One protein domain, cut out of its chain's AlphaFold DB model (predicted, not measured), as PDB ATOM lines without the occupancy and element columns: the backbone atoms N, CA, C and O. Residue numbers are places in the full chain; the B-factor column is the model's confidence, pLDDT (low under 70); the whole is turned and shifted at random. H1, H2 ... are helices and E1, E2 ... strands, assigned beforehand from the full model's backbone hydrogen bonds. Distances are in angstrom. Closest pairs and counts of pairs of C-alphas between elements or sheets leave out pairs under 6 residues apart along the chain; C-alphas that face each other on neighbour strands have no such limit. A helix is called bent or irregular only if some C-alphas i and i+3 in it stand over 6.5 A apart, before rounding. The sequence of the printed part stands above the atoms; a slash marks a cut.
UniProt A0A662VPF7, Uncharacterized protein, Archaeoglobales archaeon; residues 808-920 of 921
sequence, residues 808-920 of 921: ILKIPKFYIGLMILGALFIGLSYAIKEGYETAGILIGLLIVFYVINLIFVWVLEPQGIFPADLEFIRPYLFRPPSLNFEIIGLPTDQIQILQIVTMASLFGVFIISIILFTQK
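AT A GLANCE: This is residues 808 to 920 of the 921 residues of an uncharacterized protein of Archaeoglobales archaeon (UniProt A0A662VPF7). Three long helices spread as a flat, loose fan with H1 in the middle: H2 folds back beside it as a hairpin, and H4 runs on its other side, meeting H1 toward their last residues and opening from it as a V toward their first. The small ribbon E1 and E2 lies at the open end of that V, and short H3 sits at the far end of H2. The 113 printed residues hold E1, H1, H2, H3, E2 and H4 in that order, mostly helix, with the two strands antiparallel. The whole is loose, radius of gyration of the C-alphas 17.2 A, and spans 49 by 44 by 18 A.

HOW THE PARTS SIT: E1, residues 808 to 811, and E2, residues 883 to 887, are antiparallel at 148 degrees, with N 809 and O 885 2.9 A apart, within hydrogen-bond range. H1, residues 813 to 833, touches H4, residues 892 to 918, the same way at a shallow tilt of 27 degrees; the closest C-alphas, of Ile 826 and Ser 913, are 4.6 A apart. H1 and H2, residues 837 to 860, form a helical hairpin at 19 degrees; they touch, closest at the C-alphas of Ala 831 and Gly 840, 5.1 A. H2 and H4 are apart. H3, residues 868 to 876, is near H2. In H1 every O i to N i+4 pair is within hydrogen-bond range; H2 has 19 of 20, H4 19 of 23, and H3 0 of 5, with 4 of 6 O i to N i+3 pairs.

IN THESE COORDINATES: E1, 9.4 A long, begins at C-alpha 808 (-15.549, 27.763, 15.825). E2 measures 12.6 A, H1 30.9 A and H2 33.5 A. H3, 15.1 A, is irregular: C-alphas 869 and 872 are 7.6 A apart. H4, 40.0 A, ends at C-alpha 918 (-49.589, 44.283, 5.913).

THE WHOLE: The C-alphas farthest apart, of Asp 869 and Gly 889, are 50.3 A apart. The printed part has no cut and no long link. Residues 889 to 894, of which 892 to 894 belong to H4, stand free. The mean pLDDT of the printed part is 74.7; 34 residues are under 70, among them 808 to 814 and 880 to 900.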
ATOM      1  N   ILE A 808     -14.227  28.082  15.286       57.34
ATOM      2  CA  ILE A 808     -15.549  27.763  15.825       57.34
ATOM      3  C   ILE A 808     -16.434  29.004  15.692       57.34
ATOM      4  O   ILE A 808     -16.220  30.002  16.386       57.34
ATOM      5  N   LEU A 809     -17.456  28.937  14.837       60.84
ATOM      6  CA  LEU A 809     -18.499  29.957  14.776       60.84
ATOM      7  C   LEU A 809     -19.470  29.728  15.940       60.84
ATOM      8  O   LEU A 809     -20.303  28.821  15.903       60.84
ATOM      9  N   LYS A 810     -19.352  30.553  16.984       60.72
ATOM     10  CA  LYS A 810     -20.284  30.554  18.117       60.72
ATOM     11  C   LYS A 810     -21.460  31.473  17.798       60.72
ATOM     12  O   LYS A 810     -21.271  32.687  17.724       60.72
ATOM     13  N   ILE A 811     -22.662  30.921  17.635       65.75
ATOM     14  CA  ILE A 811     -23.887  31.733  17.574       65.75
ATOM     15  C   ILE A 811     -24.330  32.003  19.020       65.75
ATOM     16  O   ILE A 811     -24.618  31.044  19.748       65.75
ATOM     17  N   PRO A 812     -24.384  33.268  19.483       63.72
ATOM     18  CA  PRO A 812     -24.807  33.553  20.849       63.72
ATOM     19  C   PRO A 812     -26.247  33.081  21.074       63.72
ATOM     20  O   PRO A 812     -27.110  33.270  20.218       63.72
ATOM     21  N   LYS A 813     -26.517  32.500  22.251       66.81
ATOM     22  CA  LYS A 813     -27.819  31.905  22.627       66.81
ATOM     23  C   LYS A 813     -29.015  32.833  22.362       66.81
ATOM     24  O   LYS A 813     -30.076  32.372  21.951       66.81
ATOM     25  N   PHE A 814     -28.808  34.140  22.527       69.56
ATOM     26  CA  PHE A 814     -29.787  35.195  22.256       69.56
ATOM     27  C   PHE A 814     -30.301  35.207  20.803       69.56
ATOM     28  O   PHE A 814     -31.496  35.376  20.571       69.56
ATOM     29  N   TYR A 815     -29.431  34.966  19.814       73.25
ATOM     30  CA  TYR A 815     -29.797  35.026  18.392       73.25
ATOM     31  C   TYR A 815     -30.719  33.878  17.975       73.25
ATOM     32  O   TYR A 815     -31.655  34.081  17.205       73.25
ATOM     33  N   ILE A 816     -30.494  32.679  18.515       73.81
ATOM     34  CA  ILE A 816     -31.330  31.497  18.247       73.81
ATOM     35  C   ILE A 816     -32.744  31.725  18.776       73.81
ATOM     36  O   ILE A 816     -33.728  31.426  18.104       73.81
ATOM     37  N   GLY A 817     -32.842  32.311  19.966       75.56
ATOM     38  CA  GLY A 817     -34.112  32.670  20.566       75.56
ATOM     39  C   GLY A 817     -34.905  33.707  19.775       75.56
ATOM     40  O   GLY A 817     -36.092  33.516  19.517       75.56
ATOM     41  N   LEU A 818     -34.250  34.778  19.318       78.12
ATOM     42  CA  LEU A 818     -34.900  35.771  18.461       78.12
ATOM     43  C   LEU A 818     -35.324  35.201  17.098       78.12
ATOM     44  O   LEU A 818     -36.368  35.594  16.582       78.12
ATOM     45  N   MET A 819     -34.567  34.258  16.527       78.75
ATOM     46  CA  MET A 819     -34.953  33.558  15.292       78.75
ATOM     47  C   MET A 819     -36.220  32.714  15.477       78.75
ATOM     48  O   MET A 819     -37.108  32.756  14.627       78.75
ATOM     49  N   ILE A 820     -36.338  31.988  16.595       82.00
ATOM     50  CA  ILE A 820     -37.549  31.220  16.934       82.00
ATOM     51  C   ILE A 820     -38.744  32.163  17.092       82.00
ATOM     52  O   ILE A 820     -39.808  31.904  16.533       82.00
ATOM     53  N   LEU A 821     -38.559  33.287  17.788       84.88
ATOM     54  CA  LEU A 821     -39.595  34.305  17.939       84.88
ATOM     55  C   LEU A 821     -40.035  34.881  16.581       84.88
ATOM     56  O   LEU A 821     -41.230  34.986  16.315       84.88
ATOM     57  N   GLY A 822     -39.088  35.191  15.694       84.12
ATOM     58  CA  GLY A 822     -39.378  35.644  14.333       84.12
ATOM     59  C   GLY A 822     -40.166  34.613  13.516       84.12
ATOM     60  O   GLY A 822     -41.145  34.965  12.859       84.12
ATOM     61  N   ALA A 823     -39.811  33.326  13.607       84.25
ATOM     62  CA  ALA A 823     -40.547  32.245  12.949       84.25
ATOM     63  C   ALA A 823     -41.985  32.100  13.482       84.25
ATOM     64  O   ALA A 823     -42.911  31.894  12.697       84.25
ATOM     65  N   LEU A 824     -42.193  32.272  14.793       88.56
ATOM     66  CA  LEU A 824     -43.531  32.297  15.389       88.56
ATOM     67  C   LEU A 824     -44.361  33.475  14.868       88.56
ATOM     68  O   LEU A 824     -45.534  33.292  14.553       88.56
ATOM     69  N   PHE A 825     -43.760  34.659  14.706       86.94
ATOM     70  CA  PHE A 825     -44.443  35.805  14.100       86.94
ATOM     71  C   PHE A 825     -44.821  35.560  12.636       86.94
ATOM     72  O   PHE A 825     -45.925  35.929  12.238       86.94
ATOM     73  N   ILE A 826     -43.968  34.908  11.838       87.75
ATOM     74  CA  ILE A 826     -44.324  34.490  10.470       87.75
ATOM     75  C   ILE A 826     -45.505  33.509  10.503       87.75
ATOM     76  O   ILE A 826     -46.470  33.692   9.763       87.75
ATOM     77  N   GLY A 827     -45.462  32.506  11.385       85.06
ATOM     78  CA  GLY A 827     -46.547  31.537  11.559       85.06
ATOM     79  C   GLY A 827     -47.870  32.187  11.970       85.06
ATOM     80  O   GLY A 827     -48.914  31.852  11.416       85.06
ATOM     81  N   LEU A 828     -47.826  33.168  12.879       86.94
ATOM     82  CA  LEU A 828     -48.991  33.957  13.280       86.94
ATOM     83  C   LEU A 828     -49.542  34.778  12.107       86.94
ATOM     84  O   LEU A 828     -50.746  34.769  11.867       86.94
ATOM     85  N   SER A 829     -48.659  35.444  11.358       83.75
ATOM     86  CA  SER A 829     -49.031  36.239  10.178       83.75
ATOM     87  C   SER A 829     -49.736  35.370   9.134       83.75
ATOM     88  O   SER A 829     -50.781  35.741   8.609       83.75
ATOM     89  N   TYR A 830     -49.193  34.178   8.872       84.56
ATOM     90  CA  TYR A 830     -49.760  33.213   7.936       84.56
ATOM     91  C   TYR A 830     -51.108  32.654   8.418       84.56
ATOM     92  O   TYR A 830     -52.064  32.611   7.650       84.56
ATOM     93  N   ALA A 831     -51.220  32.286   9.699       85.00
ATOM     94  CA  ALA A 831     -52.472  31.789  10.272       85.00
ATOM     95  C   ALA A 831     -53.595  32.837  10.210       85.00
ATOM     96  O   ALA A 831     -54.742  32.497   9.925       85.00
ATOM     97  N   ILE A 832     -53.259  34.112  10.430       82.31
ATOM     98  CA  ILE A 832     -54.203  35.231  10.314       82.31
ATOM     99  C   ILE A 832     -54.597  35.482   8.852       82.31
ATOM    100  O   ILE A 832     -55.757  35.803   8.598       82.31
ATOM    101  N   LYS A 833     -53.667  35.331   7.901       81.12
ATOM    102  CA  LYS A 833     -53.925  35.497   6.464       81.12
ATOM    103  C   LYS A 833     -54.862  34.421   5.904       81.12
ATOM    104  O   LYS A 833     -55.779  34.744   5.163       81.12
ATOM    105  N   GLU A 834     -54.657  33.163   6.284       83.50
ATOM    106  CA  GLU A 834     -55.439  32.016   5.792       83.50
ATOM    107  C   GLU A 834     -56.741  31.769   6.586       83.50
ATOM    108  O   GLU A 834     -57.456  30.803   6.330       83.50
ATOM    109  N   GLY A 835     -57.064  32.619   7.569       80.94
ATOM    110  CA  GLY A 835     -58.299  32.512   8.356       80.94
ATOM    111  C   GLY A 835     -58.311  31.383   9.397       80.94
ATOM    112  O   GLY A 835     -59.376  30.992   9.872       80.94
ATOM    113  N   TYR A 836     -57.149  30.857   9.797       87.69
ATOM    114  CA  TYR A 836     -57.036  29.835  10.844       87.69
ATOM    115  C   TYR A 836     -57.093  30.455  12.249       87.69
ATOM    116  O   TYR A 836     -56.089  30.499  12.962       87.69
ATOM    117  N   GLU A 837     -58.272  30.917  12.670       81.94
ATOM    118  CA  GLU A 837     -58.468  31.653  13.931       81.94
ATOM    119  C   GLU A 837     -57.905  30.921  15.162       81.94
ATOM    120  O   GLU A 837     -57.126  31.494  15.926       81.94
ATOM    121  N   THR A 838     -58.214  29.631  15.328       83.06
ATOM    122  CA  THR A 838     -57.748  28.839  16.480       83.06
ATOM    123  C   THR A 838     -56.226  28.684  16.504       83.06
ATOM    124  O   THR A 838     -55.608  28.799  17.562       83.06
ATOM    125  N   ALA A 839     -55.602  28.450  15.344       81.50
ATOM    126  CA  ALA A 839     -54.149  28.323  15.240       81.50
ATOM    127  C   ALA A 839     -53.456  29.674  15.479       81.50
ATOM    128  O   ALA A 839     -52.443  29.724  16.172       81.50
ATOM    129  N   GLY A 840     -54.034  30.770  14.979       85.06
ATOM    130  CA  GLY A 840     -53.554  32.125  15.240       85.06
ATOM    131  C   GLY A 840     -53.582  32.476  16.728       85.06
ATOM    132  O   GLY A 840     -52.586  32.960  17.259       85.06
ATOM    133  N   ILE A 841     -54.671  32.159  17.436       85.00
ATOM    134  CA  ILE A 841     -54.772  32.383  18.889       85.00
ATOM    135  C   ILE A 841     -53.724  31.556  19.650       85.00
ATOM    136  O   ILE A 841     -53.031  32.092  20.515       85.00
ATOM    137  N   LEU A 842     -53.559  30.273  19.310       86.38
ATOM    138  CA  LEU A 842     -52.559  29.392  19.931       86.38
ATOM    139  C   LEU A 842     -51.124  29.894  19.718       86.38
ATOM    140  O   LEU A 842     -50.349  29.952  20.674       86.38
ATOM    141  N   ILE A 843     -50.773  30.291  18.492       88.44
ATOM    142  CA  ILE A 843     -49.442  30.832  18.181       88.44
ATOM    143  C   ILE A 843     -49.238  32.181  18.885       88.44
ATOM    144  O   ILE A 843     -48.162  32.426  19.429       88.44
ATOM    145  N   GLY A 844     -50.267  33.030  18.947       86.12
ATOM    146  CA  GLY A 844     -50.234  34.298  19.678       86.12
ATOM    147  C   GLY A 844     -49.964  34.116  21.174       86.12
ATOM    148  O   GLY A 844     -49.095  34.788  21.728       86.12
ATOM    149  N   LEU A 845     -50.634  33.158  21.824       87.06
ATOM    150  CA  LEU A 845     -50.363  32.809  23.224       87.06
ATOM    151  C   LEU A 845     -48.929  32.300  23.412       87.06
ATOM    152  O   LEU A 845     -48.248  32.703  24.356       87.06
ATOM    153  N   LEU A 846     -48.444  31.460  22.494       86.75
ATOM    154  CA  LEU A 846     -47.083  30.928  22.542       86.75
ATOM    155  C   LEU A 846     -46.028  32.041  22.421       86.75
ATOM    156  O   LEU A 846     -45.034  32.017  23.143       86.75
ATOM    157  N   ILE A 847     -46.274  33.050  21.577       89.25
ATOM    158  CA  ILE A 847     -45.426  34.245  21.456       89.25
ATOM    159  C   ILE A 847     -45.368  35.012  22.780       89.25
ATOM    160  O   ILE A 847     -44.276  35.366  23.217       89.25
ATOM    161  N   VAL A 848     -46.502  35.236  23.453       86.81
ATOM    162  CA  VAL A 848     -46.538  35.959  24.739       86.81
ATOM    163  C   VAL A 848     -45.702  35.238  25.799       86.81
ATOM    164  O   VAL A 848     -44.855  35.864  26.439       86.81
ATOM    165  N   PHE A 849     -45.873  33.920  25.948       84.75
ATOM    166  CA  PHE A 849     -45.052  33.129  26.872       84.75
ATOM    167  C   PHE A 849     -43.563  33.195  26.520       84.75
ATOM    168  O   PHE A 849     -42.720  33.313  27.412       84.75
ATOM    169  N   TYR A 850     -43.231  33.164  25.230       85.44
ATOM    170  CA  TYR A 850     -41.848  33.203  24.767       85.44
ATOM    171  C   TYR A 850     -41.185  34.573  24.983       85.44
ATOM    172  O   TYR A 850     -40.023  34.638  25.377       85.44
ATOM    173  N   VAL A 851     -41.916  35.678  24.804       84.31
ATOM    174  CA  VAL A 851     -41.421  37.038  25.091       84.31
ATOM    175  C   VAL A 851     -41.174  37.229  26.588       84.31
ATOM    176  O   VAL A 851     -40.138  37.766  26.975       84.31
ATOM    177  N   ILE A 852     -42.080  36.743  27.442       83.31
ATOM    178  CA  ILE A 852     -41.888  36.772  28.899       83.31
ATOM    179  C   ILE A 852     -40.643  35.963  29.283       83.31
ATOM    180  O   ILE A 852     -39.798  36.439  30.041       83.31
ATOM    181  N   ASN A 853     -40.489  34.767  28.711       83.62
ATOM    182  CA  ASN A 853     -39.310  33.933  28.913       83.62
ATOM    183  C   ASN A 853     -38.003  34.655  28.519       83.62
ATOM    184  O   ASN A 853     -37.040  34.641  29.285       83.62
ATOM    185  N   LEU A 854     -38.002  35.350  27.378       80.94
ATOM    186  CA  LEU A 854     -36.870  36.125  26.868       80.94
ATOM    187  C   LEU A 854     -36.453  37.261  27.815       80.94
ATOM    188  O   LEU A 854     -35.261  37.456  28.052       80.94
ATOM    189  N   ILE A 855     -37.414  37.976  28.406       81.25
ATOM    190  CA  ILE A 855     -37.138  39.049  29.375       81.25
ATOM    191  C   ILE A 855     -36.486  38.481  30.644       81.25
ATOM    192  O   ILE A 855     -35.455  38.986  31.090       81.25
ATOM    193  N   PHE A 856     -37.041  37.405  31.208       79.81
ATOM    194  CA  PHE A 856     -36.514  36.823  32.446       79.81
ATOM    195  C   PHE A 856     -35.112  36.225  32.278       79.81
ATOM    196  O   PHE A 856     -34.234  36.499  33.097       79.81
ATOM    197  N   VAL A 857     -34.884  35.441  31.221       76.12
ATOM    198  CA  VAL A 857     -33.617  34.712  31.029       76.12
ATOM    199  C   VAL A 857     -32.541  35.581  30.384       76.12
ATOM    200  O   VAL A 857     -31.364  35.421  30.693       76.12
ATOM    201  N   TRP A 858     -32.891  36.476  29.452       72.81
ATOM    202  CA  TRP A 858     -31.885  37.183  28.637       72.81
ATOM    203  C   TRP A 858     -31.714  38.657  29.000       72.81
ATOM    204  O   TRP A 858     -30.717  39.243  28.585       72.81
ATOM    205  N   VAL A 859     -32.617  39.244  29.796       70.94
ATOM    206  CA  VAL A 859     -32.480  40.627  30.288       70.94
ATOM    207  C   VAL A 859     -32.247  40.661  31.798       70.94
ATOM    208  O   VAL A 859     -31.264  41.246  32.241       70.94
ATOM    209  N   LEU A 860     -33.103  40.014  32.597       76.19
ATOM    210  CA  LEU A 860     -33.060  40.142  34.061       76.19
ATOM    211  C   LEU A 860     -31.971  39.287  34.728       76.19
ATOM    212  O   LEU A 860     -31.278  39.777  35.619       76.19
ATOM    213  N   GLU A 861     -31.786  38.035  34.294       73.94
ATOM    214  CA  GLU A 861     -30.769  37.124  34.852       73.94
ATOM    215  C   GLU A 861     -29.320  37.633  34.645       73.94
ATOM    216  O   GLU A 861     -28.586  37.697  35.633       73.94
ATOM    217  N   PRO A 862     -28.890  38.100  33.450       69.00
ATOM    218  CA  PRO A 862     -27.521  38.596  33.248       69.00
ATOM    219  C   PRO A 862     -27.213  39.921  33.957       69.00
ATOM    220  O   PRO A 862     -26.052  40.207  34.233       69.00
ATOM    221  N   GLN A 863     -28.232  40.739  34.236       71.44
ATOM    222  CA  GLN A 863     -28.083  42.007  34.962       71.44
ATOM    223  C   GLN A 863     -28.106  41.812  36.489       71.44
ATOM    224  O   GLN A 863     -27.944  42.777  37.231       71.44
ATOM    225  N   GLY A 864     -28.327  40.582  36.973       73.75
ATOM    226  CA  GLY A 864     -28.430  40.282  38.403       73.75
ATOM    227  C   GLY A 864     -29.697  40.831  39.070       73.75
ATOM    228  O   GLY A 864     -29.756  40.895  40.292       73.75
ATOM    229  N   ILE A 865     -30.716  41.218  38.291       79.00
ATOM    230  CA  ILE A 865     -31.953  41.870  38.772       79.00
ATOM    231  C   ILE A 865     -33.137  40.889  38.732       79.00
ATOM    232  O   ILE A 865     -34.285  41.273  38.519       79.00
ATOM    233  N   PHE A 866     -32.876  39.589  38.873       79.38
ATOM    234  CA  PHE A 866     -33.940  38.590  38.880       79.38
ATOM    235  C   PHE A 866     -34.734  38.692  40.199       79.38
ATOM    236  O   PHE A 866     -34.138  38.485  41.256       79.38
ATOM    237  N   PRO A 867     -36.046  39.004  40.183       78.06
ATOM    238  CA  PRO A 867     -36.812  39.214  41.412       78.06
ATOM    239  C   PRO A 867     -36.840  37.955  42.289       78.06
ATOM    240  O   PRO A 867     -37.157  36.873  41.794       78.06
ATOM    241  N   ALA A 868     -36.548  38.101  43.586       75.75
ATOM    242  CA  ALA A 868     -36.521  36.984  44.536       75.75
ATOM    243  C   ALA A 868     -37.877  36.257  44.624       75.75
ATOM    244  O   ALA A 868     -37.929  35.029  44.636       75.75
ATOM    245  N   ASP A 869     -38.985  37.002  44.551       79.31
ATOM    246  CA  ASP A 869     -40.351  36.458  44.593       79.31
ATOM    247  C   ASP A 869     -40.692  35.551  43.395       79.31
ATOM    248  O   ASP A 869     -41.668  34.802  43.423       79.31
ATOM    249  N   LEU A 870     -39.892  35.607  42.327       77.25
ATOM    250  CA  LEU A 870     -40.074  34.826  41.106       77.25
ATOM    251  C   LEU A 870     -39.003  33.741  40.947       77.25
ATOM    252  O   LEU A 870     -38.928  33.088  39.909       77.25
ATOM    253  N   GLU A 871     -38.166  33.486  41.953       77.94
ATOM    254  CA  GLU A 871     -37.097  32.484  41.855       77.94
ATOM    255  C   GLU A 871     -37.633  31.067  41.573       77.94
ATOM    256  O   GLU A 871     -36.999  30.291  40.855       77.94
ATOM    257  N   PHE A 872     -38.860  30.770  42.010       80.62
ATOM    258  CA  PHE A 872     -39.533  29.495  41.754       80.62
ATOM    259  C   PHE A 872     -39.817  29.221  40.265       80.62
ATOM    260  O   PHE A 872     -39.893  28.057  39.877       80.62
ATOM    261  N   ILE A 873     -39.956  30.252  39.413       78.44
ATOM    262  CA  ILE A 873     -40.163  30.050  37.967       78.44
ATOM    263  C   ILE A 873     -38.854  29.795  37.215       78.44
ATOM    264  O   ILE A 873     -38.892  29.300  36.090       78.44
ATOM    265  N   ARG A 874     -37.692  30.078  37.825       76.81
ATOM    266  CA  ARG A 874     -36.371  29.997  37.178       76.81
ATOM    267  C   ARG A 874     -36.075  28.631  36.524       76.81
ATOM    268  O   ARG A 874     -35.571  28.643  35.401       76.81
ATOM    269  N   PRO A 875     -36.414  27.466  37.119       77.12
ATOM    270  CA  PRO A 875     -36.196  26.157  36.489       77.12
ATOM    271  C   PRO A 875     -37.091  25.888  35.270       77.12
ATOM    272  O   PRO A 875     -36.750  25.059  34.431       77.12
ATOM    273  N   TYR A 876     -38.233  26.574  35.172       77.81
ATOM    274  CA  TYR A 876     -39.223  26.391  34.106       77.81
ATOM    275  C   TYR A 876     -38.978  27.306  32.903       77.81
ATOM    276  O   TYR A 876     -39.675  27.213  31.891       77.81
ATOM    277  N   LEU A 877     -37.991  28.200  32.992       80.12
ATOM    278  CA  LEU A 877     -37.633  29.086  31.902       80.12
ATOM    279  C   LEU A 877     -36.814  28.336  30.837       80.12
ATOM    280  O   LEU A 877     -35.752  27.779  31.110       80.12
ATOM    281  N   PHE A 878     -37.285  28.371  29.590       77.19
ATOM    282  CA  PHE A 878     -36.566  27.835  28.440       77.19
ATOM    283  C   PHE A 878     -35.212  28.535  28.232       77.19
ATOM    284  O   PHE A 878     -35.118  29.761  28.189       77.19
ATOM    285  N   ARG A 879     -34.147  27.742  28.073       72.88
ATOM    286  CA  ARG A 879     -32.785  28.209  27.778       72.88
ATOM    287  C   ARG A 879     -32.340  27.605  26.444       72.88
ATOM    288  O   ARG A 879     -32.116  26.395  26.396       72.88
ATOM    289  N   PRO A 880     -32.209  28.392  25.363       64.00
ATOM    290  CA  PRO A 880     -31.854  27.841  24.066       64.00
ATOM    291  C   PRO A 880     -30.433  27.253  24.087       64.00
ATOM    292  O   PRO A 880     -29.546  27.779  24.778       64.00
ATOM    293  N   PRO A 881     -30.196  26.171  23.326       61.22
ATOM    294  CA  PRO A 881     -28.873  25.572  23.196       61.22
ATOM    295  C   PRO A 881     -27.913  26.538  22.491       61.22
ATOM    296  O   PRO A 881     -28.323  27.344  21.661       61.22
ATOM    297  N   SER A 882     -26.618  26.462  22.797       62.25
ATOM    298  CA  SER A 882     -25.592  27.135  21.989       62.25
ATOM    299  C   SER A 882     -25.296  26.307  20.741       62.25
ATOM    300  O   SER A 882     -24.934  25.137  20.868       62.25
ATOM    301  N   LEU A 883     -25.407  26.912  19.558       62.19
ATOM    302  CA  LEU A 883     -24.980  26.306  18.296       62.19
ATOM    303  C   LEU A 883     -23.532  26.706  18.004       62.19
ATOM    304  O   LEU A 883     -23.217  27.893  17.894       62.19
ATOM    305  N   ASN A 884     -22.669  25.699  17.874       65.31
ATOM    306  CA  ASN A 884     -21.282  25.855  17.460       65.31
ATOM    307  C   ASN A 884     -21.110  25.128  16.127       65.31
ATOM    308  O   ASN A 884     -21.306  23.915  16.068       65.31
ATOM    309  N   PHE A 885     -20.751  25.859  15.075       61.38
ATOM    310  CA  PHE A 885     -20.402  25.264  13.788       61.38
ATOM    311  C   PHE A 885     -18.884  25.269  13.626       61.38
ATOM    312  O   PHE A 885     -18.240  26.306  13.795       61.38
ATOM    313  N   GLU A 886     -18.321  24.108  13.301       59.53
ATOM    314  CA  GLU A 886     -16.927  23.982  12.892       59.53
ATOM    315  C   GLU A 886     -16.868  24.084  11.368       59.53
ATOM    316  O   GLU A 886     -17.461  23.274  10.657       59.53
ATOM    317  N   ILE A 887     -16.206  25.126  10.863       61.94
ATOM    318  CA  ILE A 887     -16.088  25.375   9.426       61.94
ATOM    319  C   ILE A 887     -14.612  25.266   9.050       61.94
ATOM    320  O   ILE A 887     -13.767  25.984   9.587       61.94
ATOM    321  N   ILE A 888     -14.303  24.356   8.126       52.84
ATOM    322  CA  ILE A 888     -12.941  24.080   7.660       52.84
ATOM    323  C   ILE A 888     -12.751  24.748   6.292       52.84
ATOM    324  O   ILE A 888     -13.494  24.456   5.357       52.84
ATOM    325  N   GLY A 889     -11.746  25.624   6.163       56.03
ATOM    326  CA  GLY A 889     -11.262  26.120   4.862       56.03
ATOM    327  C   GLY A 889     -11.694  27.528   4.424       56.03
ATOM    328  O   GLY A 889     -11.566  27.838   3.243       56.03
ATOM    329  N   LEU A 890     -12.175  28.392   5.328       55.47
ATOM    330  CA  LEU A 890     -12.526  29.787   5.009       55.47
ATOM    331  C   LEU A 890     -11.531  30.793   5.633       55.47
ATOM    332  O   LEU A 890     -11.201  30.652   6.812       55.47
ATOM    333  N   PRO A 891     -11.072  31.825   4.889       58.34
ATOM    334  CA  PRO A 891     -10.255  32.910   5.437       58.34
ATOM    335  C   PRO A 891     -10.998  33.672   6.544       58.34
ATOM    336  O   PRO A 891     -12.210  33.877   6.456       58.34
ATOM    337  N   THR A 892     -10.275  34.134   7.569       57.88
ATOM    338  CA  THR A 892     -10.836  34.779   8.774       57.88
ATOM    339  C   THR A 892     -11.737  35.984   8.463       57.88
ATOM    340  O   THR A 892     -12.749  36.187   9.133       57.88
ATOM    341  N   ASP A 893     -11.446  36.712   7.384       58.59
ATOM    342  CA  ASP A 893     -12.205  37.892   6.950       58.59
ATOM    343  C   ASP A 893     -13.608  37.539   6.414       58.59
ATOM    344  O   ASP A 893     -14.535  38.344   6.491       58.59
ATOM    345  N   GLN A 894     -13.814  36.307   5.929       60.62
ATOM    346  CA  GLN A 894     -15.124  35.828   5.467       60.62
ATOM    347  C   GLN A 894     -16.015  35.315   6.607       60.62
ATOM    348  O   GLN A 894     -17.237  35.257   6.463       60.62
ATOM    349  N   ILE A 895     -15.436  34.994   7.767       62.25
ATOM    350  CA  ILE A 895     -16.188  34.552   8.952       62.25
ATOM    351  C   ILE A 895     -16.957  35.728   9.567       62.25
ATOM    352  O   ILE A 895     -18.106  35.561   9.978       62.25
ATOM    353  N   GLN A 896     -16.370  36.930   9.563       59.91
ATOM    354  CA  GLN A 896     -17.062  38.154   9.982       59.91
ATOM    355  C   GLN A 896     -18.240  38.479   9.055       59.91
ATOM    356  O   GLN A 896     -19.324  38.812   9.532       59.91
ATOM    357  N   ILE A 897     -18.076  38.293   7.739       65.94
ATOM    358  CA  ILE A 897     -19.171  38.435   6.765       65.94
ATOM    359  C   ILE A 897     -20.274  37.409   7.048       65.94
ATOM    360  O   ILE A 897     -21.447  37.769   7.055       65.94
ATOM    361  N   LEU A 898     -19.928  36.152   7.342       66.44
ATOM    362  CA  LEU A 898     -20.913  35.113   7.653       66.44
ATOM    363  C   LEU A 898     -21.683  35.407   8.951       66.44
ATOM    364  O   LEU A 898     -22.894  35.186   9.006       66.44
ATOM    365  N   GLN A 899     -21.023  35.961   9.975       65.31
ATOM    366  CA  GLN A 899     -21.699  36.455  11.180       65.31
ATOM    367  C   GLN A 899     -22.656  37.607  10.858       65.31
ATOM    368  O   GLN A 899     -23.810  37.562  11.278       65.31
ATOM    369  N   ILE A 900     -22.226  38.586  10.057       68.31
ATOM    370  CA  ILE A 900     -23.072  39.712   9.633       68.31
ATOM    371  C   ILE A 900     -24.273  39.224   8.811       68.31
ATOM    372  O   ILE A 900     -25.391  39.660   9.063       68.31
ATOM    373  N   VAL A 901     -24.087  38.278   7.886       71.44
ATOM    374  CA  VAL A 901     -25.176  37.672   7.096       71.44
ATOM    375  C   VAL A 901     -26.147  36.902   7.996       71.44
ATOM    376  O   VAL A 901     -27.361  36.998   7.819       71.44
ATOM    377  N   THR A 902     -25.640  36.189   9.005       68.81
ATOM    378  CA  THR A 902     -26.477  35.477   9.987       68.81
ATOM    379  C   THR A 902     -27.255  36.447  10.885       68.81
ATOM    380  O   THR A 902     -28.387  36.163  11.256       68.81
ATOM    381  N   MET A 903     -26.695  37.616  11.205       65.44
ATOM    382  CA  MET A 903     -27.405  38.682  11.923       65.44
ATOM    383  C   MET A 903     -28.415  39.415  11.024       65.44
ATOM    384  O   MET A 903     -29.495  39.782  11.480       65.44
ATOM    385  N   ALA A 904     -28.099  39.597   9.740       68.44
ATOM    386  CA  ALA A 904     -28.978  40.228   8.757       68.44
ATOM    387  C   ALA A 904     -30.201  39.360   8.411       68.44
ATOM    388  O   ALA A 904     -31.283  39.899   8.175       68.44
ATOM    389  N   SER A 905     -30.077  38.026   8.435       71.12
ATOM    390  CA  SER A 905     -31.215  37.117   8.215       71.12
ATOM    391  C   SER A 905     -32.322  37.302   9.260       71.12
ATOM    392  O   SER A 905     -33.498  37.156   8.938       71.12
ATOM    393  N   LEU A 906     -31.965  37.734  10.472       70.44
ATOM    394  CA  LEU A 906     -32.896  38.059  11.551       70.44
ATOM    395  C   LEU A 906     -33.797  39.245  11.185       70.44
ATOM    396  O   LEU A 906     -35.016  39.165  11.335       70.44
ATOM    397  N   PHE A 907     -33.220  40.304  10.611       70.19
ATOM    398  CA  PHE A 907     -34.003  41.408  10.049       70.19
ATOM    399  C   PHE A 907     -34.896  40.923   8.904       70.19
ATOM    400  O   PHE A 907     -36.053  41.321   8.836       70.19
ATOM    401  N   GLY A 908     -34.409  40.005   8.063       74.88
ATOM    402  CA  GLY A 908     -35.208  39.381   7.005       74.88
ATOM    403  C   GLY A 908     -36.450  38.651   7.528       74.88
ATOM    404  O   GLY A 908     -37.542  38.866   7.010       74.88
ATOM    405  N   VAL A 909     -36.318  37.843   8.584       77.62
ATOM    406  CA  VAL A 909     -37.434  37.086   9.186       77.62
ATOM    407  C   VAL A 909     -38.511  38.023   9.755       77.62
ATOM    408  O   VAL A 909     -39.699  37.803   9.521       77.62
ATOM    409  N   PHE A 910     -38.120  39.098  10.447       77.75
ATOM    410  CA  PHE A 910     -39.072  40.089  10.967       77.75
ATOM    411  C   PHE A 910     -39.669  40.988   9.872       77.75
ATOM    412  O   PHE A 910     -40.837  41.355   9.948       77.75
ATOM    413  N   ILE A 911     -38.916  41.318   8.821       79.44
ATOM    414  CA  ILE A 911     -39.455  42.049   7.665       79.44
ATOM    415  C   ILE A 911     -40.501  41.196   6.937       79.44
ATOM    416  O   ILE A 911     -41.560  41.707   6.587       79.44
ATOM    417  N   ILE A 912     -40.252  39.894   6.755       79.38
ATOM    418  CA  ILE A 912     -41.214  38.968   6.137       79.38
ATOM    419  C   ILE A 912     -42.499  38.878   6.965       79.38
ATOM    420  O   ILE A 912     -43.583  38.921   6.385       79.38
ATOM    421  N   SER A 913     -42.414  38.797   8.299       76.69
ATOM    422  CA  SER A 913     -43.621  38.787   9.136       76.69
ATOM    423  C   SER A 913     -44.398  40.102   9.028       76.69
ATOM    424  O   SER A 913     -45.608  40.068   8.828       76.69
ATOM    425  N   ILE A 914     -43.722  41.257   9.050       76.56
ATOM    426  CA  ILE A 914     -44.365  42.570   8.865       76.56
ATOM    427  C   ILE A 914     -45.049  42.665   7.494       76.56
ATOM    428  O   ILE A 914     -46.210  43.060   7.427       76.56
ATOM    429  N   ILE A 915     -44.379  42.253   6.411       79.00
ATOM    430  CA  ILE A 915     -44.964  42.243   5.060       79.00
ATOM    431  C   ILE A 915     -46.225  41.371   5.031       79.00
ATOM    432  O   ILE A 915     -47.258  41.802   4.519       79.00
ATOM    433  N   LEU A 916     -46.169  40.169   5.611       75.62
ATOM    434  CA  LEU A 916     -47.315  39.258   5.669       75.62
ATOM    435  C   LEU A 916     -48.474  39.818   6.506       75.62
ATOM    436  O   LEU A 916     -49.625  39.600   6.137       75.62
ATOM    437  N   PHE A 917     -48.194  40.574   7.572       74.81
ATOM    438  CA  PHE A 917     -49.220  41.296   8.333       74.81
ATOM    439  C   PHE A 917     -49.865  42.430   7.527       74.81
ATOM    440  O   PHE A 917     -51.073  42.626   7.620       74.81
ATOM    441  N   THR A 918     -49.085  43.160   6.726       71.56
ATOM    442  CA  THR A 918     -49.589  44.283   5.913       71.56
ATOM    443  C   THR A 918     -50.362  43.857   4.662       71.56
ATOM    444  O   THR A 918     -51.091  44.666   4.108       71.56
ATOM    445  N   GLN A 919     -50.246  42.600   4.225       65.62
ATOM    446  CA  GLN A 919     -50.987  42.046   3.078       65.62
ATOM    447  C   GLN A 919     -52.404  41.552   3.429       65.62
ATOM    448  O   GLN A 919     -53.001  40.813   2.647       65.62
ATOM    449  N   LYS A 920     -52.918  41.881   4.622       53.66
ATOM    450  CA  LYS A 920     -54.272  41.502   5.056       53.66
ATOM    451  C   LYS A 920     -55.367  42.422   4.487       53.66
ATOM    452  O   LYS A 920     -56.527  42.020   4.510       53.66
TER     453      LYS A 920